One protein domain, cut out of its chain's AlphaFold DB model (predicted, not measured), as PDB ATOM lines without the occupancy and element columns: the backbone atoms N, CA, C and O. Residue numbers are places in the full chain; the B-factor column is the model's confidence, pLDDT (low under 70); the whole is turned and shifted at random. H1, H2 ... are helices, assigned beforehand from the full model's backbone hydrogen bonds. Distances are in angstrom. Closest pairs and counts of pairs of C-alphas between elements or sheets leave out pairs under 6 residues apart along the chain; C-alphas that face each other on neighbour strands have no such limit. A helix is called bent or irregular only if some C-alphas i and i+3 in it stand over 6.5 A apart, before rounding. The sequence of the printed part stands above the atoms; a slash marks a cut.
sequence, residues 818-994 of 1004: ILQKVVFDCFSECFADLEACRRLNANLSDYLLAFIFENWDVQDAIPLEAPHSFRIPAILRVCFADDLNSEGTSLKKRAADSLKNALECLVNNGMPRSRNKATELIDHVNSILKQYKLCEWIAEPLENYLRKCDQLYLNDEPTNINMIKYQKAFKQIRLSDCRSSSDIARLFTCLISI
ATOM      1  N   ILE A 818      14.318 -77.129  65.067       83.94
ATOM      2  CA  ILE A 818      14.365 -76.928  66.525       83.94
ATOM      3  C   ILE A 818      13.800 -78.148  67.256       83.94
ATOM      4  O   ILE A 818      14.419 -78.645  68.200       83.94
ATOM      5  N   LEU A 819      12.628 -78.639  66.843       87.69
ATOM      6  CA  LEU A 819      12.004 -79.790  67.489       87.69
ATOM      7  C   LEU A 819      12.890 -81.028  67.370       87.69
ATOM      8  O   LEU A 819      13.165 -81.660  68.385       87.69
ATOM      9  N   GLN A 820      13.387 -81.340  66.178       86.25
ATOM     10  CA  GLN A 820      14.257 -82.492  65.964       86.25
ATOM     11  C   GLN A 820      15.588 -82.322  66.716       86.25
ATOM     12  O   GLN A 820      15.824 -83.030  67.693       86.25
ATOM     13  N   LYS A 821      16.398 -81.316  66.359       82.00
ATOM     14  CA  LYS A 821      17.801 -81.199  66.803       82.00
ATOM     15  C   LYS A 821      17.977 -80.722  68.242       82.00
ATOM     16  O   LYS A 821      18.995 -81.013  68.866       82.00
ATOM     17  N   VAL A 822      17.031 -79.943  68.776       85.62
ATOM     18  CA  VAL A 822      17.159 -79.343  70.117       85.62
ATOM     19  C   VAL A 822      16.285 -80.046  71.142       85.62
ATOM     20  O   VAL A 822      16.707 -80.192  72.285       85.62
ATOM     21  N   VAL A 823      15.079 -80.477  70.773       92.25
ATOM     22  CA  VAL A 823      14.147 -81.087  71.730       92.25
ATOM     23  C   VAL A 823      14.277 -82.606  71.718       92.25
ATOM     24  O   VAL A 823      14.721 -83.194  72.702       92.25
ATOM     25  N   PHE A 824      13.894 -83.257  70.622       92.38
ATOM     26  CA  PHE A 824      13.772 -84.711  70.575       92.38
ATOM     27  C   PHE A 824      15.129 -85.415  70.605       92.38
ATOM     28  O   PHE A 824      15.281 -86.356  71.388       92.38
ATOM     29  N   ASP A 825      16.124 -84.907  69.875       90.50
ATOM     30  CA  ASP A 825      17.490 -85.435  69.910       90.50
ATOM     31  C   ASP A 825      18.092 -85.294  71.310       90.50
ATOM     32  O   ASP A 825      18.620 -86.262  71.844       90.50
ATOM     33  N   CYS A 826      17.926 -84.147  71.986       91.56
ATOM     34  CA  CYS A 826      18.398 -83.995  73.369       91.56
ATOM     35  C   CYS A 826      17.801 -85.055  74.300       91.56
ATOM     36  O   CYS A 826      18.540 -85.693  75.047       91.56
ATOM     37  N   PHE A 827      16.482 -85.268  74.271       95.31
ATOM     38  CA  PHE A 827      15.845 -86.269  75.134       95.31
ATOM     39  C   PHE A 827      16.260 -87.700  74.771       95.31
ATOM     40  O   PHE A 827      16.482 -88.503  75.678       95.31
ATOM     41  N   SER A 828      16.366 -88.026  73.478       93.56
ATOM     42  CA  SER A 828      16.762 -89.365  73.024       93.56
ATOM     43  C   SER A 828      18.219 -89.665  73.375       93.56
ATOM     44  O   SER A 828      18.504 -90.669  74.026       93.56
ATOM     45  N   GLU A 829      19.131 -88.755  73.029       94.50
ATOM     46  CA  GLU A 829      20.566 -88.894  73.266       94.50
ATOM     47  C   GLU A 829      20.911 -88.894  74.759       94.50
ATOM     48  O   GLU A 829      21.739 -89.692  75.194       94.50
ATOM     49  N   CYS A 830      20.259 -88.051  75.572       95.69
ATOM     50  CA  CYS A 830      20.477 -88.061  77.019       95.69
ATOM     51  C   CYS A 830      19.966 -89.347  77.670       95.69
ATOM     52  O   CYS A 830      20.611 -89.876  78.571       95.69
ATOM     53  N   PHE A 831      18.808 -89.856  77.242       96.19
ATOM     54  CA  PHE A 831      18.308 -91.128  77.756       96.19
ATOM     55  C   PHE A 831      19.295 -92.261  77.448       96.19
ATOM     56  O   PHE A 831      19.670 -93.014  78.346       96.19
ATOM     57  N   ALA A 832      19.767 -92.332  76.201       95.81
ATOM     58  CA  ALA A 832      20.729 -93.339  75.778       95.81
ATOM     59  C   ALA A 832      22.072 -93.226  76.527       95.81
ATOM     60  O   ALA A 832      22.611 -94.236  76.981       95.81
ATOM     61  N   ASP A 833      22.581 -92.004  76.732       96.19
ATOM     62  CA  ASP A 833      23.781 -91.737  77.537       96.19
ATOM     63  C   ASP A 833      23.623 -92.173  79.000       96.19
ATOM     64  O   ASP A 833      24.521 -92.814  79.555       96.19
ATOM     65  N   LEU A 834      22.494 -91.827  79.631       95.81
ATOM     66  CA  LEU A 834      22.174 -92.182  81.015       95.81
ATOM     67  C   LEU A 834      22.158 -93.703  81.186       95.81
ATOM     68  O   LEU A 834      22.897 -94.235  82.018       95.81
ATOM     69  N   GLU A 835      21.351 -94.396  80.382       93.69
ATOM     70  CA  GLU A 835      21.215 -95.852  80.438       93.69
ATOM     71  C   GLU A 835      22.556 -96.546  80.182       93.69
ATOM     72  O   GLU A 835      22.937 -97.447  80.933       93.69
ATOM     73  N   ALA A 836      23.330 -96.096  79.188       94.25
ATOM     74  CA  ALA A 836      24.643 -96.666  78.904       94.25
ATOM     75  C   ALA A 836      25.612 -96.496  80.085       94.25
ATOM     76  O   ALA A 836      26.282 -97.454  80.488       94.25
ATOM     77  N   CYS A 837      25.643 -95.306  80.696       93.94
ATOM     78  CA  CYS A 837      26.494 -95.035  81.850       93.94
ATOM     79  C   CYS A 837      26.106 -95.886  83.063       93.94
ATOM     80  O   CYS A 837      26.980 -96.443  83.734       93.94
ATOM     81  N   ARG A 838      24.806 -96.019  83.348       91.75
ATOM     82  CA  ARG A 838      24.313 -96.791  84.494       91.75
ATOM     83  C   ARG A 838      24.476 -98.294  84.293       91.75
ATOM     84  O   ARG A 838      25.074 -98.954  85.146       91.75
ATOM     85  N   ARG A 839      24.072 -98.830  83.138       90.50
ATOM     86  CA  ARG A 839      24.161-100.269  82.840       90.50
ATOM     87  C   ARG A 839      25.588-100.788  82.813       90.50
ATOM     88  O   ARG A 839      25.823-101.893  83.295       90.50
ATOM     89  N   LEU A 840      26.544 -99.998  82.328       90.94
ATOM     90  CA  LEU A 840      27.963-100.366  82.340       90.94
ATOM     91  C   LEU A 840      28.708 -99.947  83.612       90.94
ATOM     92  O   LEU A 840      29.852-100.368  83.809       90.94
ATOM     93  N   ASN A 841      28.083 -99.160  84.494       91.50
ATOM     94  CA  ASN A 841      28.749 -98.527  85.633       91.50
ATOM     95  C   ASN A 841      30.001 -97.742  85.173       91.50
ATOM     96  O   ASN A 841      31.122 -97.936  85.667       91.50
ATOM     97  N   ALA A 842      29.803 -96.924  84.137       92.44
ATOM     98  CA  ALA A 842      30.808 -96.041  83.565       92.44
ATOM     99  C   ALA A 842      31.081 -94.868  84.517       92.44
ATOM    100  O   ALA A 842      30.178 -94.385  85.197       92.44
ATOM    101  N   ASN A 843      32.333 -94.422  84.583       92.19
ATOM    102  CA  ASN A 843      32.722 -93.220  85.312       92.19
ATOM    103  C   ASN A 843      32.733 -91.992  84.376       92.19
ATOM    104  O   ASN A 843      32.601 -92.120  83.159       92.19
ATOM    105  N   LEU A 844      32.934 -90.797  84.940       93.75
ATOM    106  CA  LEU A 844      32.966 -89.550  84.169       93.75
ATOM    107  C   LEU A 844      34.028 -89.555  83.055       93.75
ATOM    108  O   LEU A 844      33.798 -88.990  81.988       93.75
ATOM    109  N   SER A 845      35.189 -90.177  83.289       92.00
ATOM    110  CA  SER A 845      36.242 -90.265  82.270       92.00
ATOM    111  C   SER A 845      35.803 -91.154  81.109       92.00
ATOM    112  O   SER A 845      35.961 -90.744  79.967       92.00
ATOM    113  N   ASP A 846      35.183 -92.305  81.382       91.25
ATOM    114  CA  ASP A 846      34.645 -93.193  80.343       91.25
ATOM    115  C   ASP A 846      33.632 -92.444  79.452       91.25
ATOM    116  O   ASP A 846      33.724 -92.499  78.227       91.25
ATOM    117  N   TYR A 847      32.714 -91.685  80.069       93.25
ATOM    118  CA  TYR A 847      31.690 -90.909  79.358       93.25
ATOM    119  C   TYR A 847      32.288 -89.827  78.451       93.25
ATOM    120  O   TYR A 847      31.961 -89.765  77.269       93.25
ATOM    121  N   LEU A 848      33.192 -88.990  78.974       92.62
ATOM    122  CA  LEU A 848      33.794 -87.910  78.184       92.62
ATOM    123  C   LEU A 848      34.715 -88.444  77.078       92.62
ATOM    124  O   LEU A 848      34.719 -87.911  75.968       92.62
ATOM    125  N   LEU A 849      35.477 -89.508  77.357       89.25
ATOM    126  CA  LEU A 849      36.358 -90.125  76.366       89.25
ATOM    127  C   LEU A 849      35.577 -90.752  75.209       89.25
ATOM    128  O   LEU A 849      36.053 -90.707  74.076       89.25
ATOM    129  N   ALA A 850      34.354 -91.236  75.445       88.12
ATOM    130  CA  ALA A 850      33.497 -91.743  74.378       88.12
ATOM    131  C   ALA A 850      33.082 -90.677  73.346       88.12
ATOM    132  O   ALA A 850      32.642 -91.043  72.262       88.12
ATOM    133  N   PHE A 851      33.217 -89.372  73.607       86.50
ATOM    134  CA  PHE A 851      33.030 -88.343  72.566       86.50
ATOM    135  C   PHE A 851      34.281 -88.138  71.716       86.50
ATOM    136  O   PHE A 851      34.177 -88.009  70.502       86.50
ATOM    137  N   ILE A 852      35.465 -88.162  72.329       83.94
ATOM    138  CA  ILE A 852      36.703 -87.752  71.654       83.94
ATOM    139  C   ILE A 852      37.519 -88.898  71.034       83.94
ATOM    140  O   ILE A 852      38.479 -88.653  70.309       83.94
ATOM    141  N   PHE A 853      37.204 -90.161  71.332       78.81
ATOM    142  CA  PHE A 853      38.033 -91.280  70.859       78.81
ATOM    143  C   PHE A 853      37.929 -91.507  69.338       78.81
ATOM    144  O   PHE A 853      38.914 -91.872  68.683       78.81
ATOM    145  N   GLU A 854      36.744 -91.251  68.784       75.62
ATOM    146  CA  GLU A 854      36.436 -91.302  67.354       75.62
ATOM    147  C   GLU A 854      36.957 -90.050  66.632       75.62
ATOM    148  O   GLU A 854      37.671 -90.166  65.631       75.62
ATOM    149  N   ASN A 855      36.749 -88.869  67.232       79.50
ATOM    150  CA  ASN A 855      37.292 -87.594  66.769       79.50
ATOM    151  C   ASN A 855      38.149 -86.906  67.849       79.50
ATOM    152  O   ASN A 855      37.645 -86.383  68.837       79.50
ATOM    153  N   TRP A 856      39.466 -86.859  67.629       79.12
ATOM    154  CA  TRP A 856      40.416 -86.256  68.572       79.12
ATOM    155  C   TRP A 856      40.462 -84.721  68.503       79.12
ATOM    156  O   TRP A 856      41.274 -84.097  69.192       79.12
ATOM    157  N   ASP A 857      39.646 -84.083  67.667       86.44
ATOM    158  CA  ASP A 857      39.372 -82.658  67.788       86.44
ATOM    159  C   ASP A 857      38.282 -82.425  68.841       86.44
ATOM    160  O   ASP A 857      37.141 -82.839  68.671       86.44
ATOM    161  N   VAL A 858      38.645 -81.781  69.957       88.81
ATOM    162  CA  VAL A 858      37.734 -81.563  71.089       88.81
ATOM    163  C   VAL A 858      36.576 -80.647  70.695       88.81
ATOM    164  O   VAL A 858      35.472 -80.838  71.200       88.81
ATOM    165  N   GLN A 859      36.815 -79.672  69.814       87.06
ATOM    166  CA  GLN A 859      35.788 -78.720  69.391       87.06
ATOM    167  C   GLN A 859      34.770 -79.394  68.471       87.06
ATOM    168  O   GLN A 859      33.570 -79.218  68.659       87.06
ATOM    169  N   ASP A 860      35.244 -80.218  67.536       86.00
ATOM    170  CA  ASP A 860      34.362 -80.940  66.616       86.00
ATOM    171  C   ASP A 860      33.637 -82.107  67.310       86.00
ATOM    172  O   ASP A 860      32.483 -82.395  67.002       86.00
ATOM    173  N   ALA A 861      34.298 -82.788  68.255       85.81
ATOM    174  CA  ALA A 861      33.722 -83.909  69.000       85.81
ATOM    175  C   ALA A 861      32.689 -83.475  70.046       85.81
ATOM    176  O   ALA A 861      31.777 -84.235  70.378       85.81
ATOM    177  N   ILE A 862      32.851 -82.271  70.602       88.62
ATOM    178  CA  ILE A 862      31.931 -81.681  71.575       88.62
ATOM    179  C   ILE A 862      31.594 -80.255  71.116       88.62
ATOM    180  O   ILE A 862      32.146 -79.294  71.648       88.62
ATOM    181  N   PRO A 863      30.688 -80.078  70.142       83.31
ATOM    182  CA  PRO A 863      30.248 -78.749  69.736       83.31
ATOM    183  C   PRO A 863      29.625 -77.970  70.906       83.31
ATOM    184  O   PRO A 863      29.059 -78.556  71.835       83.31
ATOM    185  N   LEU A 864      29.719 -76.638  70.873       77.44
ATOM    186  CA  LEU A 864      29.100 -75.773  71.889       77.44
ATOM    187  C   LEU A 864      27.619 -75.489  71.595       77.44
ATOM    188  O   LEU A 864      26.936 -74.878  72.416       77.44
ATOM    189  N   GLU A 865      27.116 -75.924  70.443       76.75
ATOM    190  CA  GLU A 865      25.718 -75.813  70.048       76.75
ATOM    191  C   GLU A 865      24.851 -76.967  70.583       76.75
ATOM    192  O   GLU A 865      25.323 -77.991  71.087       76.75
ATOM    193  N   ALA A 866      23.533 -76.806  70.456       73.94
ATOM    194  CA  ALA A 866      22.594 -77.897  70.676       73.94
ATOM    195  C   ALA A 866      22.807 -79.011  69.624       73.94
ATOM    196  O   ALA A 866      23.139 -78.705  68.478       73.94
ATOM    197  N   PRO A 867      22.607 -80.293  69.981       83.31
ATOM    198  CA  PRO A 867      22.126 -80.776  71.281       83.31
ATOM    199  C   PRO A 867      23.199 -80.852  72.387       83.31
ATOM    200  O   PRO A 867      22.857 -80.926  73.569       83.31
ATOM    201  N   HIS A 868      24.490 -80.810  72.050       83.69
ATOM    202  CA  HIS A 868      25.610 -81.049  72.976       83.69
ATOM    203  C   HIS A 868      25.639 -80.088  74.168       83.69
ATOM    204  O   HIS A 868      25.900 -80.517  75.297       83.69
ATOM    205  N   SER A 869      25.269 -78.825  73.936       84.75
ATOM    206  CA  SER A 869      25.148 -77.784  74.962       84.75
ATOM    207  C   SER A 869      24.184 -78.131  76.094       84.75
ATOM    208  O   SER A 869      24.351 -77.628  77.201       84.75
ATOM    209  N   PHE A 870      23.180 -78.976  75.841       89.56
ATOM    210  CA  PHE A 870      22.250 -79.476  76.856       89.56
ATOM    211  C   PHE A 870      22.594 -80.899  77.293       89.56
ATOM    212  O   PHE A 870      22.548 -81.196  78.488       89.56
ATOM    213  N   ARG A 871      22.963 -81.752  76.333       92.56
ATOM    214  CA  ARG A 871      23.193 -83.185  76.524       92.56
ATOM    215  C   ARG A 871      24.279 -83.484  77.548       92.56
ATOM    216  O   ARG A 871      24.006 -84.099  78.576       92.56
ATOM    217  N   ILE A 872      25.502 -83.022  77.292       94.62
ATOM    218  CA  ILE A 872      26.660 -83.366  78.127       94.62
ATOM    219  C   ILE A 872      26.494 -82.807  79.550       94.62
ATOM    220  O   ILE A 872      26.612 -83.581  80.503       94.62
ATOM    221  N   PRO A 873      26.158 -81.516  79.754       95.31
ATOM    222  CA  PRO A 873      25.939 -80.976  81.097       95.31
ATOM    223  C   PRO A 873      24.836 -81.681  81.891       95.31
ATOM    224  O   PRO A 873      25.030 -81.930  83.084       95.31
ATOM    225  N   ALA A 874      23.709 -82.028  81.254       96.12
ATOM    226  CA  ALA A 874      22.609 -82.722  81.922       96.12
ATOM    227  C   ALA A 874      23.061 -84.090  82.455       96.12
ATOM    228  O   ALA A 874      22.842 -84.403  83.626       96.12
ATOM    229  N   ILE A 875      23.781 -84.869  81.641       97.19
ATOM    230  CA  ILE A 875      24.327 -86.166  82.060       97.19
ATOM    231  C   ILE A 875      25.366 -86.007  83.165       97.19
ATOM    232  O   ILE A 875      25.306 -86.724  84.162       97.19
ATOM    233  N   LEU A 876      26.272 -85.031  83.067       96.94
ATOM    234  CA  LEU A 876      27.248 -84.765  84.128       96.94
ATOM    235  C   LEU A 876      26.573 -84.439  85.471       96.94
ATOM    236  O   LEU A 876      27.018 -84.912  86.514       96.94
ATOM    237  N   ARG A 877      25.476 -83.676  85.462       95.25
ATOM    238  CA  ARG A 877      24.739 -83.272  86.674       95.25
ATOM    239  C   ARG A 877      23.827 -84.349  87.255       95.25
ATOM    240  O   ARG A 877      23.501 -84.284  88.444       95.25
ATOM    241  N   VAL A 878      23.391 -85.308  86.442       95.56
ATOM    242  CA  VAL A 878      22.542 -86.423  86.887       95.56
ATOM    243  C   VAL A 878      23.398 -87.627  87.279       95.56
ATOM    244  O   VAL A 878      23.284 -88.120  88.399       95.56
ATOM    245  N   CYS A 879      24.311 -88.054  86.408       95.00
ATOM    246  CA  CYS A 879      25.111 -89.261  86.605       95.00
ATOM    247  C   CYS A 879      26.334 -89.055  87.500       95.00
ATOM    248  O   CYS A 879      26.719 -89.980  88.219       95.00
ATOM    249  N   PHE A 880      26.942 -87.863  87.446       96.12
ATOM    250  CA  PHE A 880      28.290 -87.591  87.959       96.12
ATOM    251  C   PHE A 880      28.357 -86.330  88.838       96.12
ATOM    252  O   PHE A 880      29.385 -85.654  88.898       96.12
ATOM    253  N   ALA A 881      27.271 -86.006  89.547       94.19
ATOM    254  CA  ALA A 881      27.178 -84.799  90.377       94.19
ATOM    255  C   ALA A 881      28.329 -84.675  91.398       94.19
ATOM    256  O   ALA A 881      28.837 -83.579  91.648       94.19
ATOM    257  N   ASP A 882      28.795 -85.802  91.945       94.62
ATOM    258  CA  ASP A 882      29.891 -85.849  92.919       94.62
ATOM    259  C   ASP A 882      31.249 -85.423  92.346       94.62
ATOM    260  O   ASP A 882      32.126 -84.995  93.107       94.62
ATOM    261  N   ASP A 883      31.415 -85.466  91.025       96.44
ATOM    262  CA  ASP A 883      32.626 -85.054  90.316       96.44
ATOM    263  C   ASP A 883      32.614 -83.568  89.916       96.44
ATOM    264  O   ASP A 883      33.638 -83.036  89.474       96.44
ATOM    265  N   LEU A 884      31.499 -82.862  90.130       96.62
ATOM    266  CA  LEU A 884      31.348 -81.431  89.858       96.62
ATOM    267  C   LEU A 884      31.534 -80.581  91.122       96.62
ATOM    268  O   LEU A 884      31.390 -81.060  92.250       96.62
ATOM    269  N   ASN A 885      31.881 -79.301  90.956       95.19
ATOM    270  CA  ASN A 885      31.872 -78.334  92.058       95.19
ATOM    271  C   ASN A 885      30.445 -78.139  92.622       95.19
ATOM    272  O   ASN A 885      29.464 -78.592  92.039       95.19
ATOM    273  N   SER A 886      30.313 -77.448  93.758       89.94
ATOM    274  CA  SER A 886      29.010 -77.238  94.417       89.94
ATOM    275  C   SER A 886      27.976 -76.504  93.556       89.94
ATOM    276  O   SER A 886      26.786 -76.613  93.817       89.94
ATOM    277  N   GLU A 887      28.419 -75.751  92.547       87.94
ATOM    278  CA  GLU A 887      27.552 -75.002  91.632       87.94
ATOM    279  C   GLU A 887      27.217 -75.772  90.341       87.94
ATOM    280  O   GLU A 887      26.412 -75.301  89.535       87.94
ATOM    281  N   GLY A 888      27.838 -76.935  90.112       91.00
ATOM    282  CA  GLY A 888      27.710 -77.696  88.869       91.00
ATOM    283  C   GLY A 888      28.240 -76.959  87.632       91.00
ATOM    284  O   GLY A 888      27.698 -77.154  86.546       91.00
ATOM    285  N   THR A 889      29.234 -76.077  87.792       93.19
ATOM    286  CA  THR A 889      29.796 -75.204  86.737       93.19
ATOM    287  C   THR A 889      31.208 -75.595  86.300       93.19
ATOM    288  O   THR A 889      31.715 -75.068  85.311       93.19
ATOM    289  N   SER A 890      31.870 -76.504  87.020       96.25
ATOM    290  CA  SER A 890      33.187 -77.024  86.641       96.25
ATOM    291  C   SER A 890      33.475 -78.388  87.262       96.25
ATOM    292  O   SER A 890      32.976 -78.697  88.348       96.25
ATOM    293  N   LEU A 891      34.365 -79.158  86.637       97.06
ATOM    294  CA  LEU A 891      34.903 -80.403  87.189       97.06
ATOM    295  C   LEU A 891      35.722 -80.138  88.466       97.06
ATOM    296  O   LEU A 891      36.503 -79.185  88.542       97.06
ATOM    297  N   LYS A 892      35.593 -81.007  89.473       97.00
ATOM    298  CA  LYS A 892      36.489 -81.024  90.637       97.00
ATOM    299  C   LYS A 892      37.890 -81.466  90.221       97.00
ATOM    300  O   LYS A 892      38.066 -82.274  89.310       97.00
ATOM    301  N   LYS A 893      38.896 -81.035  90.991       95.62
ATOM    302  CA  LYS A 893      40.303 -81.405  90.769       95.62
ATOM    303  C   LYS A 893      40.513 -82.922  90.659       95.62
ATOM    304  O   LYS A 893      41.207 -83.367  89.758       95.62
ATOM    305  N   ARG A 894      39.862 -83.718  91.517       95.44
ATOM    306  CA  ARG A 894      39.947 -85.190  91.481       95.44
ATOM    307  C   ARG A 894      39.487 -85.775  90.139       95.44
ATOM    308  O   ARG A 894      40.164 -86.649  89.610       95.44
ATOM    309  N   ALA A 895      38.362 -85.301  89.605       94.62
ATOM    310  CA  ALA A 895      37.815 -85.773  88.334       94.62
ATOM    311  C   ALA A 895      38.703 -85.353  87.154       94.62
ATOM    312  O   ALA A 895      39.027 -86.171  86.296       94.62
ATOM    313  N   ALA A 896      39.185 -84.106  87.170       95.38
ATOM    314  CA  ALA A 896      40.145 -83.599  86.192       95.38
ATOM    315  C   ALA A 896      41.463 -84.400  86.190       95.38
ATOM    316  O   ALA A 896      41.973 -84.755  85.128       95.38
ATOM    317  N   ASP A 897      42.001 -84.725  87.369       94.69
ATOM    318  CA  ASP A 897      43.216 -85.537  87.503       94.69
ATOM    319  C   ASP A 897      42.973 -86.988  87.042       94.69
ATOM    320  O   ASP A 897      43.835 -87.580  86.396       94.69
ATOM    321  N   SER A 898      41.784 -87.548  87.301       92.56
ATOM    322  CA  SER A 898      41.385 -88.871  86.795       92.56
ATOM    323  C   SER A 898      41.368 -88.918  85.266       92.56
ATOM    324  O   SER A 898      41.946 -89.831  84.680       92.56
ATOM    325  N   LEU A 899      40.774 -87.914  84.619       93.00
ATOM    326  CA  LEU A 899      40.709 -87.826  83.159       93.00
ATOM    327  C   LEU A 899      42.103 -87.669  82.529       93.00
ATOM    328  O   LEU A 899      42.410 -88.321  81.531       93.00
ATOM    329  N   LYS A 900      42.981 -86.862  83.144       93.88
ATOM    330  CA  LYS A 900      44.391 -86.744  82.730       93.88
ATOM    331  C   LYS A 900      45.120 -88.081  82.811       93.88
ATOM    332  O   LYS A 900      45.808 -88.455  81.865       93.88
ATOM    333  N   ASN A 901      44.947 -88.809  83.913       91.62
ATOM    334  CA  ASN A 901      45.556 -90.124  84.087       91.62
ATOM    335  C   ASN A 901      45.020 -91.135  83.066       91.62
ATOM    336  O   ASN A 901      45.806 -91.900  82.517       91.62
ATOM    337  N   ALA A 902      43.716 -91.116  82.771       89.56
ATOM    338  CA  ALA A 902      43.108 -91.997  81.776       89.56
ATOM    339  C   ALA A 902      43.698 -91.770  80.373       89.56
ATOM    340  O   ALA A 902      44.099 -92.729  79.714       89.56
ATOM    341  N   LEU A 903      43.835 -90.510  79.940       89.56
ATOM    342  CA  LEU A 903      44.469 -90.176  78.659       89.56
ATOM    343  C   LEU A 903      45.957 -90.542  78.627       89.56
ATOM    344  O   LEU A 903      46.433 -91.066  77.622       89.56
ATOM    345  N   GLU A 904      46.686 -90.336  79.726       89.69
ATOM    346  CA  GLU A 904      48.087 -90.758  79.818       89.69
ATOM    347  C   GLU A 904      48.224 -92.288  79.742       89.69
ATOM    348  O   GLU A 904      49.120 -92.802  79.073       89.69
ATOM    349  N   CYS A 905      47.303 -93.044  80.348       86.94
ATOM    350  CA  CYS A 905      47.237 -94.497  80.185       86.94
ATOM    351  C   CYS A 905      46.991 -94.903  78.725       86.94
ATOM    352  O   CYS A 905      47.643 -95.830  78.243       86.94
ATOM    353  N   LEU A 906      46.123 -94.206  77.987       85.94
ATOM    354  CA  LEU A 906      45.923 -94.467  76.556       85.94
ATOM    355  C   LEU A 906      47.199 -94.193  75.741       85.94
ATOM    356  O   LEU A 906      47.572 -95.007  74.894       85.94
ATOM    357  N   VAL A 907      47.936 -93.112  76.040       86.31
ATOM    358  CA  VAL A 907      49.268 -92.849  75.449       86.31
ATOM    359  C   VAL A 907      50.232 -93.994  75.757       86.31
ATOM    360  O   VAL A 907      50.943 -94.497  74.877       86.31
ATOM    361  N   ASN A 908      50.230 -94.468  77.001       84.81
ATOM    362  CA  ASN A 908      51.057 -95.593  77.417       84.81
ATOM    363  C   ASN A 908      50.680 -96.900  76.705       84.81
ATOM    364  O   ASN A 908      51.574 -97.717  76.500       84.81
ATOM    365  N   ASN A 909      49.441 -97.039  76.228       83.50
ATOM    366  CA  ASN A 909      48.935 -98.174  75.448       83.50
ATOM    367  C   ASN A 909      48.969 -97.973  73.917       83.50
ATOM    368  O   ASN A 909      48.434 -98.805  73.184       83.50
ATOM    369  N   GLY A 910      49.652 -96.934  73.422       80.81
ATOM    370  CA  GLY A 910      49.992 -96.770  71.999       80.81
ATOM    371  C   GLY A 910      49.289 -95.602  71.307       80.81
ATOM    372  O   GLY A 910      49.505 -95.375  70.120       80.81
ATOM    373  N   MET A 911      48.487 -94.816  72.030       83.44
ATOM    374  CA  MET A 911      47.890 -93.605  71.470       83.44
ATOM    375  C   MET A 911      48.972 -92.541  71.180       83.44
ATOM    376  O   MET A 911      49.808 -92.261  72.047       83.44
ATOM    377  N   PRO A 912      48.960 -91.888  70.000       82.06
ATOM    378  CA  PRO A 912      49.873 -90.789  69.695       82.06
ATOM    379  C   PRO A 912      49.818 -89.663  70.736       82.06
ATOM    380  O   PRO A 912      48.743 -89.172  71.074       82.06
ATOM    381  N   ARG A 913      50.983 -89.178  71.190       83.44
ATOM    382  CA  ARG A 913      51.068 -88.080  72.178       83.44
ATOM    383  C   ARG A 913      50.375 -86.791  71.734       83.44
ATOM    384  O   ARG A 913      49.877 -86.064  72.584       83.44
ATOM    385  N   SER A 914      50.306 -86.520  70.428       81.44
ATOM    386  CA  SER A 914      49.583 -85.366  69.866       81.44
ATOM    387  C   SER A 914      48.080 -85.377  70.164       81.44
ATOM    388  O   SER A 914      47.439 -84.335  70.084       81.44
ATOM    389  N   ARG A 915      47.519 -86.536  70.524       81.69
ATOM    390  CA  ARG A 915      46.111 -86.708  70.901       81.69
ATOM    391  C   ARG A 915      45.865 -86.582  72.402       81.69
ATOM    392  O   ARG A 915      44.715 -86.603  72.829       81.69
ATOM    393  N   ASN A 916      46.912 -86.427  73.217       87.25
ATOM    394  CA  ASN A 916      46.750 -86.165  74.643       87.25
ATOM    395  C   ASN A 916      46.291 -84.714  74.870       87.25
ATOM    396  O   ASN A 916      47.077 -83.829  75.205       87.25
ATOM    397  N   LYS A 917      44.993 -84.484  74.669       87.81
ATOM    398  CA  LYS A 917      44.319 -83.188  74.796       87.81
ATOM    399  C   LYS A 917      43.569 -83.047  76.123       87.81
ATOM    400  O   LYS A 917      42.541 -82.383  76.195       87.81
ATOM    401  N   ALA A 918      44.071 -83.659  77.200       92.25
ATOM    402  CA  ALA A 918      43.365 -83.698  78.482       92.25
ATOM    403  C   ALA A 918      43.008 -82.301  79.017       92.25
ATOM    404  O   ALA A 918      41.887 -82.075  79.458       92.25
ATOM    405  N   THR A 919      43.953 -81.356  78.969       93.94
ATOM    406  CA  THR A 919      43.726 -79.978  79.437       93.94
ATOM    407  C   THR A 919      42.682 -79.260  78.584       93.94
ATOM    408  O   THR A 919      41.763 -78.669  79.137       93.94
ATOM    409  N   GLU A 920      42.779 -79.378  77.258       94.88
ATOM    410  CA  GLU A 920      41.828 -78.789  76.307       94.88
ATOM    411  C   GLU A 920      40.411 -79.336  76.528       94.88
ATOM    412  O   GLU A 920      39.469 -78.560  76.649       94.88
ATOM    413  N   LEU A 921      40.267 -80.657  76.691       94.69
ATOM    414  CA  LEU A 921      38.990 -81.299  77.003       94.69
ATOM    415  C   LEU A 921      38.404 -80.805  78.334       94.69
ATOM    416  O   LEU A 921      37.220 -80.491  78.404       94.69
ATOM    417  N   ILE A 922      39.218 -80.708  79.389       96.19
ATOM    418  CA  ILE A 922      38.764 -80.220  80.701       96.19
ATOM    419  C   ILE A 922      38.289 -78.767  80.608       96.19
ATOM    420  O   ILE A 922      37.231 -78.432  81.144       96.19
ATOM    421  N   ASP A 923      39.054 -77.906  79.941       95.50
ATOM    422  CA  ASP A 923      38.711 -76.493  79.783       95.50
ATOM    423  C   ASP A 923      37.431 -76.325  78.955       95.50
ATOM    424  O   ASP A 923      36.555 -75.537  79.326       95.50
ATOM    425  N   HIS A 924      37.270 -77.131  77.904       94.94
ATOM    426  CA  HIS A 924      36.077 -77.141  77.062       94.94
ATOM    427  C   HIS A 924      34.827 -77.627  77.807       94.94
ATOM    428  O   HIS A 924      33.791 -76.963  77.784       94.94
ATOM    429  N   VAL A 925      34.937 -78.714  78.580       95.38
ATOM    430  CA  VAL A 925      33.844 -79.216  79.434       95.38
ATOM    431  C   VAL A 925      33.475 -78.201  80.526       95.38
ATOM    432  O   VAL A 925      32.304 -77.996  80.839       95.38
ATOM    433  N   ASN A 926      34.452 -77.498  81.097       95.62
ATOM    434  CA  ASN A 926      34.162 -76.414  82.036       95.62
ATOM    435  C   ASN A 926      33.467 -75.226  81.345       95.62
ATOM    436  O   ASN A 926      32.646 -74.557  81.969       95.62
ATOM    437  N   SER A 927      33.781 -74.949  80.077       92.56
ATOM    438  CA  SER A 927      33.110 -73.911  79.286       92.56
ATOM    439  C   SER A 927      31.638 -74.254  79.047       92.56
ATOM    440  O   SER A 927      30.763 -73.445  79.366       92.56
ATOM    441  N   ILE A 928      31.346 -75.478  78.589       91.06
ATOM    442  CA  ILE A 928      29.968 -75.910  78.308       91.06
ATOM    443  C   ILE A 928      29.118 -75.973  79.588       91.06
ATOM    444  O   ILE A 928      27.972 -75.531  79.584       91.06
ATOM    445  N   LEU A 929      29.687 -76.394  80.728       93.94
ATOM    446  CA  LEU A 929      29.007 -76.361  82.033       93.94
ATOM    447  C   LEU A 929      28.661 -74.931  82.488       93.94
ATOM    448  O   LEU A 929      27.582 -74.695  83.037       93.94
ATOM    449  N   LYS A 930      29.550 -73.957  82.248       91.62
ATOM    450  CA  LYS A 930      29.279 -72.539  82.546       91.62
ATOM    451  C   LYS A 930      28.184 -71.968  81.650       91.62
ATOM    452  O   LYS A 930      27.328 -71.245  82.148       91.62
ATOM    453  N   GLN A 931      28.191 -72.297  80.358       85.50
ATOM    454  CA  GLN A 931      27.129 -71.886  79.436       85.50
ATOM    455  C   GLN A 931      25.787 -72.509  79.829       85.50
ATOM    456  O   GLN A 931      24.781 -71.807  79.910       85.50
ATOM    457  N   TYR A 932      25.783 -73.794  80.182       88.75
ATOM    458  CA  TYR A 932      24.588 -74.495  80.639       88.75
ATOM    459  C   TYR A 932      23.960 -73.853  81.877       88.75
ATOM    460  O   TYR A 932      22.739 -73.816  81.990       88.75
ATOM    461  N   LYS A 933      24.762 -73.258  82.775       87.62
ATOM    462  CA  LYS A 933      24.236 -72.522  83.935       87.62
ATOM    463  C   LYS A 933      23.315 -71.361  83.539       87.62
ATOM    464  O   LYS A 933      22.376 -71.067  84.269       87.62
ATOM    465  N   LEU A 934      23.540 -70.738  82.379       81.69
ATOM    466  CA  LEU A 934      22.672 -69.681  81.842       81.69
ATOM    467  C   LEU A 934      21.353 -70.232  81.273       81.69
ATOM    468  O   LEU A 934      20.368 -69.503  81.183       81.69
ATOM    469  N   CYS A 935      21.329 -71.520  80.924       84.44
ATOM    470  CA  CYS A 935      20.190 -72.222  80.332       84.44
ATOM    471  C   CYS A 935      19.521 -73.218  81.297       84.44
ATOM    472  O   CYS A 935      18.615 -73.944  80.891       84.44
ATOM    473  N   GLU A 936      19.930 -73.248  82.571       88.44
ATOM    474  CA  GLU A 936      19.486 -74.219  83.583       88.44
ATOM    475  C   GLU A 936      17.958 -74.247  83.728       88.44
ATOM    476  O   GLU A 936      17.358 -75.313  83.827       88.44
ATOM    477  N   TRP A 937      17.308 -73.083  83.642       91.44
ATOM    478  CA  TRP A 937      15.848 -72.998  83.673       91.44
ATOM    479  C   TRP A 937      15.184 -73.719  82.491       91.44
ATOM    480  O   TRP A 937      14.181 -74.398  82.683       91.44
ATOM    481  N   ILE A 938      15.740 -73.632  81.277       89.69
ATOM    482  CA  ILE A 938      15.215 -74.375  80.120       89.69
ATOM    483  C   ILE A 938      15.432 -75.875  80.321       89.69
ATOM    484  O   ILE A 938      14.554 -76.668  80.000       89.69
ATOM    485  N   ALA A 939      16.595 -76.255  80.854       91.88
ATOM    486  CA  ALA A 939      17.042 -77.637  80.917       91.88
ATOM    487  C   ALA A 939      16.503 -78.436  82.116       91.88
ATOM    488  O   ALA A 939      16.529 -79.664  82.088       91.88
ATOM    489  N   GLU A 940      15.962 -77.777  83.142       95.94
ATOM    490  CA  GLU A 940      15.388 -78.425  84.328       95.94
ATOM    491  C   GLU A 940      14.379 -79.558  84.005       95.94
ATOM    492  O   GLU A 940      14.477 -80.613  84.633       95.94
ATOM    493  N   PRO A 941      13.444 -79.446  83.033       97.75
ATOM    494  CA  PRO A 941      12.548 -80.553  82.693       97.75
ATOM    495  C   PRO A 941      13.290 -81.780  82.146       97.75
ATOM    496  O   PRO A 941      12.895 -82.905  82.445       97.75
ATOM    497  N   LEU A 942      14.374 -81.574  81.388       96.94
ATOM    498  CA  LEU A 942      15.242 -82.651  80.911       96.94
ATOM    499  C   LEU A 942      15.981 -83.303  82.087       96.94
ATOM    500  O   LEU A 942      15.942 -84.523  82.216       96.94
ATOM    501  N   GLU A 943      16.587 -82.518  82.989       96.94
ATOM    502  CA  GLU A 943      17.230 -83.068  84.195       96.94
ATOM    503  C   GLU A 943      16.237 -83.872  85.049       96.94
ATOM    504  O   GLU A 943      16.565 -84.962  85.516       96.94
ATOM    505  N   ASN A 944      15.013 -83.373  85.235       97.50
ATOM    506  CA  ASN A 944      13.980 -84.054  86.015       97.50
ATOM    507  C   ASN A 944      13.533 -85.371  85.367       97.50
ATOM    508  O   ASN A 944      13.359 -86.366  86.073       97.50
ATOM    509  N   TYR A 945      13.394 -85.398  84.039       97.62
ATOM    510  CA  TYR A 945      13.142 -86.630  83.295       97.62
ATOM    511  C   TYR A 945      14.266 -87.651  83.515       97.62
ATOM    512  O   TYR A 945      13.998 -88.783  83.918       97.62
ATOM    513  N   LEU A 946      15.521 -87.233  83.345       97.31
ATOM    514  CA  LEU A 946      16.683 -88.107  83.510       97.31
ATOM    515  C   LEU A 946      16.823 -88.619  84.947       97.31
ATOM    516  O   LEU A 946      17.075 -89.801  85.142       97.31
ATOM    517  N   ARG A 947      16.590 -87.777  85.964       96.12
ATOM    518  CA  ARG A 947      16.569 -88.211  87.374       96.12
ATOM    519  C   ARG A 947      15.476 -89.242  87.635       96.12
ATOM    520  O   ARG A 947      15.683 -90.137  88.447       96.12
ATOM    521  N   LYS A 948      14.327 -89.133  86.964       94.94
ATOM    522  CA  LYS A 948      13.251 -90.118  87.093       94.94
ATOM    523  C   LYS A 948      13.639 -91.461  86.473       94.94
ATOM    524  O   LYS A 948      13.444 -92.487  87.118       94.94
ATOM    525  N   CYS A 949      14.228 -91.456  85.277       93.25
ATOM    526  CA  CYS A 949      14.785 -92.666  84.665       93.25
ATOM    527  C   CYS A 949      15.880 -93.289  85.548       93.25
ATOM    528  O   CYS A 949      15.851 -94.486  85.815       93.25
ATOM    529  N   ASP A 950      16.783 -92.468  86.087       91.69
ATOM    530  CA  ASP A 950      17.858 -92.913  86.977       91.69
ATOM    531  C   ASP A 950      17.327 -93.564  88.263       91.69
ATOM    532  O   ASP A 950      17.797 -94.614  88.693       91.69
ATOM    533  N   GLN A 951      16.291 -92.976  88.867       89.94
ATOM    534  CA  GLN A 951      15.636 -93.541  90.047       89.94
ATOM    535  C   GLN A 951      14.990 -94.895  89.765       89.94
ATOM    536  O   GLN A 951      15.052 -95.770  90.623       89.94
ATOM    537  N   LEU A 952      14.373 -95.085  88.598       84.94
ATOM    538  CA  LEU A 952      13.821 -96.389  88.226       84.94
ATOM    539  C   LEU A 952      14.922 -97.432  88.107       84.94
ATOM    540  O   LEU A 952      14.818 -98.487  88.726       84.94
ATOM    541  N   TYR A 953      16.013 -97.090  87.418       81.62
ATOM    542  CA  TYR A 953      17.176 -97.965  87.328       81.62
ATOM    543  C   TYR A 953      17.694 -98.365  88.718       81.62
ATOM    544  O   TYR A 953      17.944 -99.539  88.971       81.62
ATOM    545  N   LEU A 954      17.824 -97.412  89.646       80.81
ATOM    546  CA  LEU A 954      18.323 -97.680  90.999       80.81
ATOM    547  C   LEU A 954      17.337 -98.466  91.878       80.81
ATOM    548  O   LEU A 954      17.773 -99.233  92.733       80.81
ATOM    549  N   ASN A 955      16.029 -98.286  91.696       76.12
ATOM    550  CA  ASN A 955      15.008 -98.959  92.504       76.12
ATOM    551  C   ASN A 955      14.775-100.421  92.077       76.12
ATOM    552  O   ASN A 955      14.375-101.241  92.904       76.12
ATOM    553  N   ASP A 956      15.083-100.764  90.827       67.50
ATOM    554  CA  ASP A 956      14.932-102.104  90.245       67.50
ATOM    555  C   ASP A 956      16.155-103.023  90.512       67.50
ATOM    556  O   ASP A 956      16.543-103.861  89.694       67.50
ATOM    557  N   GLU A 957      16.789-102.907  91.690       54.00
ATOM    558  CA  GLU A 957      17.952-103.723  92.099       54.00
ATOM    559  C   GLU A 957      17.817-105.250  91.846       54.00
ATOM    560  O   GLU A 957      18.805-105.858  91.421       54.00
ATOM    561  N   PRO A 958      16.650-105.907  92.048       49.78
ATOM    562  CA  PRO A 958      16.508-107.349  91.814       49.78
ATOM    563  C   PRO A 958      16.603-107.766  90.335       49.78
ATOM    564  O   PRO A 958      17.067-108.869  90.042       49.78
ATOM    565  N   THR A 959      16.181-106.909  89.402       53.69
ATOM    566  CA  THR A 959      16.182-107.150  87.944       53.69
ATOM    567  C   THR A 959      17.533-106.805  87.305       53.69
ATOM    568  O   THR A 959      17.941-107.441  86.333       53.69
ATOM    569  N   ASN A 960      18.307-105.910  87.927       63.78
ATOM    570  CA  ASN A 960      19.637-105.486  87.468       63.78
ATOM    571  C   ASN A 960      20.776-106.500  87.700       63.78
ATOM    572  O   ASN A 960      21.913-106.265  87.274       63.78
ATOM    573  N   ILE A 961      20.515-107.657  88.322       68.50
ATOM    574  CA  ILE A 961      21.529-108.711  88.526       68.50
ATOM    575  C   ILE A 961      22.146-109.156  87.189       68.50
ATOM    576  O   ILE A 961      23.353-109.410  87.109       68.50
ATOM    577  N   ASN A 962      21.345-109.184  86.119       73.69
ATOM    578  CA  ASN A 962      21.810-109.535  84.779       73.69
ATOM    579  C   ASN A 962      22.840-108.541  84.227       73.69
ATOM    580  O   ASN A 962      23.701-108.945  83.442       73.69
ATOM    581  N   MET A 963      22.813-107.280  84.671       85.31
ATOM    582  CA  MET A 963      23.744-106.238  84.231       85.31
ATOM    583  C   MET A 963      25.114-106.317  84.917       85.31
ATOM    584  O   MET A 963      26.118-105.907  84.335       85.31
ATOM    585  N   ILE A 964      25.215-106.939  86.100       85.00
ATOM    586  CA  ILE A 964      26.475-107.056  86.863       85.00
ATOM    587  C   ILE A 964      27.586-107.719  86.037       85.00
ATOM    588  O   ILE A 964      28.753-107.326  86.132       85.00
ATOM    589  N   LYS A 965      27.250-108.726  85.219       84.50
ATOM    590  CA  LYS A 965      28.236-109.401  84.359       84.50
ATOM    591  C   LYS A 965      28.829-108.442  83.320       84.50
ATOM    592  O   LYS A 965      30.036-108.472  83.100       84.50
ATOM    593  N   TYR A 966      28.013-107.543  82.764       87.44
ATOM    594  CA  TYR A 966      28.452-106.526  81.811       87.44
ATOM    595  C   TYR A 966      29.274-105.434  82.486       87.44
ATOM    596  O   TYR A 966      30.326-105.081  81.974       87.44
ATOM    597  N   GLN A 967      28.884-104.980  83.679       88.19
ATOM    598  CA  GLN A 967      29.668-104.012  84.458       88.19
ATOM    599  C   GLN A 967      31.059-104.548  84.825       88.19
ATOM    600  O   GLN A 967      32.058-103.831  84.737       88.19
ATOM    601  N   LYS A 968      31.141-105.819  85.244       85.44
ATOM    602  CA  LYS A 968      32.419-106.481  85.552       85.44
ATOM    603  C   LYS A 968      33.289-106.603  84.309       85.44
ATOM    604  O   LYS A 968      34.461-106.242  84.366       85.44
ATOM    605  N   ALA A 969      32.717-107.076  83.205       83.19
ATOM    606  CA  ALA A 969      33.465-107.257  81.973       83.19
ATOM    607  C   ALA A 969      33.903-105.912  81.369       83.19
ATOM    608  O   ALA A 969      35.060-105.768  80.989       83.19
ATOM    609  N   PHE A 970      33.041-104.889  81.404       87.38
ATOM    610  CA  PHE A 970      33.367-103.532  80.969       87.38
ATOM    611  C   PHE A 970      34.588-102.978  81.707       87.38
ATOM    612  O   PHE A 970      35.492-102.452  81.074       87.38
ATOM    613  N   LYS A 971      34.680-103.159  83.033       86.31
ATOM    614  CA  LYS A 971      35.864-102.750  83.815       86.31
ATOM    615  C   LYS A 971      37.143-103.495  83.423       86.31
ATOM    616  O   LYS A 971      38.222-102.931  83.541       86.31
ATOM    617  N   GLN A 972      37.039-104.742  82.967       83.88
ATOM    618  CA  GLN A 972      38.200-105.553  82.580       83.88
ATOM    619  C   GLN A 972      38.756-105.198  81.195       83.88
ATOM    620  O   GLN A 972      39.930-105.455  80.943       83.88
ATOM    621  N   ILE A 973      37.944-104.592  80.322       84.31
ATOM    622  CA  ILE A 973      38.349-104.202  78.961       84.31
ATOM    623  C   ILE A 973      38.790-102.732  78.844       84.31
ATOM    624  O   ILE A 973      39.108-102.277  77.747       84.31
ATOM    625  N   ARG A 974      38.804-101.970  79.950       84.00
ATOM    626  CA  ARG A 974      39.223-100.560  79.952       84.00
ATOM    627  C   ARG A 974      40.715-100.432  79.695       84.00
ATOM    628  O   ARG A 974      41.541-100.734  80.557       84.00
ATOM    629  N   LEU A 975      41.060 -99.881  78.535       79.12
ATOM    630  CA  LEU A 975      42.450 -99.562  78.204       79.12
ATOM    631  C   LEU A 975      43.015 -98.450  79.094       79.12
ATOM    632  O   LEU A 975      44.211 -98.446  79.380       79.12
ATOM    633  N   SER A 976      42.162 -97.553  79.595       76.00
ATOM    634  CA  SER A 976      42.545 -96.510  80.555       76.00
ATOM    635  C   SER A 976      43.063 -97.062  81.889       76.00
ATOM    636  O   SER A 976      43.788 -96.364  82.595       76.00
ATOM    637  N   ASP A 977      42.728 -98.312  82.223       75.31
ATOM    638  CA  ASP A 977      43.153 -98.981  83.457       75.31
ATOM    639  C   ASP A 977      44.283-100.004  83.216       75.31
ATOM    640  O   ASP A 977      44.855-100.540  84.168       75.31
ATOM    641  N   CYS A 978      44.644-100.248  81.951       71.75
ATOM    642  CA  CYS A 978      45.663-101.211  81.536       71.75
ATOM    643  C   CYS A 978      47.076-100.659  81.791       71.75
ATOM    644  O   CYS A 978      47.486 -99.668  81.177       71.75
ATOM    645  N   ARG A 979      47.833-101.291  82.702       66.81
ATOM    646  CA  ARG A 979      49.167-100.815  83.129       66.81
ATOM    647  C   ARG A 979      50.326-101.696  82.662       66.81
ATOM    648  O   ARG A 979      51.471-101.264  82.768       66.81
ATOM    649  N   SER A 980      50.067-102.909  82.168       62.81
ATOM    650  CA  SER A 980      51.111-103.867  81.789       62.81
ATOM    651  C   SER A 980      50.795-104.649  80.511       62.81
ATOM    652  O   SER A 980      49.641-104.884  80.173       62.81
ATOM    653  N   SER A 981      51.830-105.151  79.829       58.19
ATOM    654  CA  SER A 981      51.673-106.024  78.652       58.19
ATOM    655  C   SER A 981      50.941-107.340  78.965       58.19
ATOM    656  O   SER A 981      50.326-107.924  78.080       58.19
ATOM    657  N   SER A 982      51.013-107.827  80.212       59.91
ATOM    658  CA  SER A 982      50.271-109.014  80.672       59.91
ATOM    659  C   SER A 982      48.761-108.784  80.739       59.91
ATOM    660  O   SER A 982      48.005-109.745  80.661       59.91
ATOM    661  N   ASP A 983      48.316-107.529  80.837       71.69
ATOM    662  CA  ASP A 983      46.891-107.201  80.875       71.69
ATOM    663  C   ASP A 983      46.226-107.336  79.491       71.69
ATOM    664  O   ASP A 983      45.007-107.454  79.428       71.69
ATOM    665  N   ILE A 984      46.997-107.380  78.395       82.88
ATOM    666  CA  ILE A 984      46.472-107.398  77.017       82.88
ATOM    667  C   ILE A 984      45.882-108.761  76.628       82.88
ATOM    668  O   ILE A 984      44.799-108.808  76.052       82.88
ATOM    669  N   ALA A 985      46.545-109.871  76.970       83.81
ATOM    670  CA  ALA A 985      45.999-111.213  76.735       83.81
ATOM    671  C   ALA A 985      44.681-111.408  77.496       83.81
ATOM    672  O   ALA A 985      43.688-111.868  76.933       83.81
ATOM    673  N   ARG A 986      44.650-110.952  78.756       83.12
ATOM    674  CA  ARG A 986      43.435-110.935  79.569       83.12
ATOM    675  C   ARG A 986      42.362-110.039  78.957       83.12
ATOM    676  O   ARG A 986      41.215-110.453  78.902       83.12
ATOM    677  N   LEU A 987      42.717-108.845  78.475       84.06
ATOM    678  CA  LEU A 987      41.785-107.932  77.808       84.06
ATOM    679  C   LEU A 987      41.151-108.581  76.574       84.06
ATOM    680  O   LEU A 987      39.934-108.516  76.426       84.06
ATOM    681  N   PHE A 988      41.944-109.253  75.735       86.00
ATOM    682  CA  PHE A 988      41.431-109.981  74.576       86.00
ATOM    683  C   PHE A 988      40.512-111.136  74.989       86.00
ATOM    684  O   PHE A 988      39.384-111.195  74.510       86.00
ATOM    685  N   THR A 989      40.918-111.993  75.934       85.56
ATOM    686  CA  THR A 989      40.040-113.052  76.466       85.56
ATOM    687  C   THR A 989      38.741-112.471  77.037       85.56
ATOM    688  O   THR A 989      37.657-112.954  76.713       85.56
ATOM    689  N   CYS A 990      38.815-111.414  77.852       82.50
ATOM    690  CA  CYS A 990      37.649-110.743  78.430       82.50
ATOM    691  C   CYS A 990      36.723-110.168  77.358       82.50
ATOM    692  O   CYS A 990      35.513-110.192  77.550       82.50
ATOM    693  N   LEU A 991      37.271-109.673  76.247       81.00
ATOM    694  CA  LEU A 991      36.507-109.141  75.124       81.00
ATOM    695  C   LEU A 991      35.848-110.252  74.297       81.00
ATOM    696  O   LEU A 991      34.674-110.145  73.980       81.00
ATOM    697  N   ILE A 992      36.548-111.346  73.988       82.19
ATOM    698  CA  ILE A 992      35.963-112.470  73.233       82.19
ATOM    699  C   ILE A 992      34.877-113.193  74.044       82.19
ATOM    700  O   ILE A 992      33.874-113.642  73.486       82.19
ATOM    701  N   SER A 993      35.055-113.275  75.363       75.00
ATOM    702  CA  SER A 993      34.077-113.856  76.292       75.00
ATOM    703  C   SER A 993      33.047-112.845  76.808       75.00
ATOM    704  O   SER A 993      32.215-113.182  77.658       75.00
ATOM    705  N   ILE A 994      33.064-111.596  76.325       67.06
ATOM    706  CA  ILE A 994      32.225-110.541  76.888       67.06
ATOM    707  C   ILE A 994      30.743-110.874  76.689       67.06
ATOM    708  O   ILE A 994      30.242-111.067  75.584       67.06
TER     709      ILE A 994
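What this domain is: This is residues 818 to 994 of the 1004 residues of an uncharacterized protein of Acutalibacter muris (UniProt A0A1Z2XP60). One long helix bent into a V, H6, holds H4 in its angle; H1 packs beside H4 and the arm H6b in a three-helix bundle. H2 sits in the middle between H4 and H5, H5 folds back beside the start of the arm H6a, and the hairpin of H7 and H8 makes the far end. The 177 printed residues have eight named helices, H1 to H8 in chain order, and no named strand; the class is all helix. The whole is compact, with a radius of gyration of the C-alphas of 16.8 A and spans of 50 by 44 by 32 A.

How they stand to each other: H1, residues 818 to 840, and H4, residues 868 to 879, touch at Cys 830 and Arg 871, their closest C-alphas, 5.6 A apart; the tilt of 32 degrees is shallow, only just short of steep, the same way. H6, residues 918 to 955, was assigned as one helix by its hydrogen bonds but is bent: C-alphas 934 and 937 are 7.8 A apart, and its arms are H6a, 918 to 934, and H6b, 937 to 955. H1, H4 and H6b form a bundle, three helices or arms touching one another. The closest C-alphas of H1 and H6b, Phe 831 and Leu 946, are 6.7 A apart. Those of H4 and H6a, Pro 873 and Leu 929, are 5.6 A apart, with the lines about perpendicular at 87 degrees. H2, residues 844 to 852, touches H5, residues 893 to 908, at Ser 845 and Leu 899, 5.2 A between closest C-alphas. H5 and H6a are a hairpin, closest at C-alphas 900 and 918, 5.3 A. H3, residues 858 to 861, touches H6a, closest at C-alphas 858 and 921, 6.1 A. H7, residues 961 to 972, touches H1 at residues 839 to 840 of H1 alone, closest at C-alphas 967 and 840, 4.5 A. H7 and H8, residues 982 to 992, are a hairpin, closest at C-alphas 972 and 987, 6.4 A. H8 and H1 are apart. In H5 every O i to N i+4 pair is within hydrogen-bond range; in H2 3 of 5 and in H7 6 of 8 are, and H3 is too short for such a pair.

Where its parts are: H1 begins at C-alpha 818 (14.365, -76.928, 66.525) and is 31.4 A long. H5 is 22.3 A, H6a 25.2 A and H6b 27.4 A long. H8 ends at C-alpha 992 (35.963, -112.470, 73.233).

The domain as a whole: The C-alphas farthest apart, of Ile 818 and Ser 982, are 50.2 A apart. The printed part has no cut. The link from H4 to H5, residues 880 to 892, is long. The mean pLDDT of the printed part is 87.2; it is under 70 at residues 956 to 961, 979 to 982 and 994.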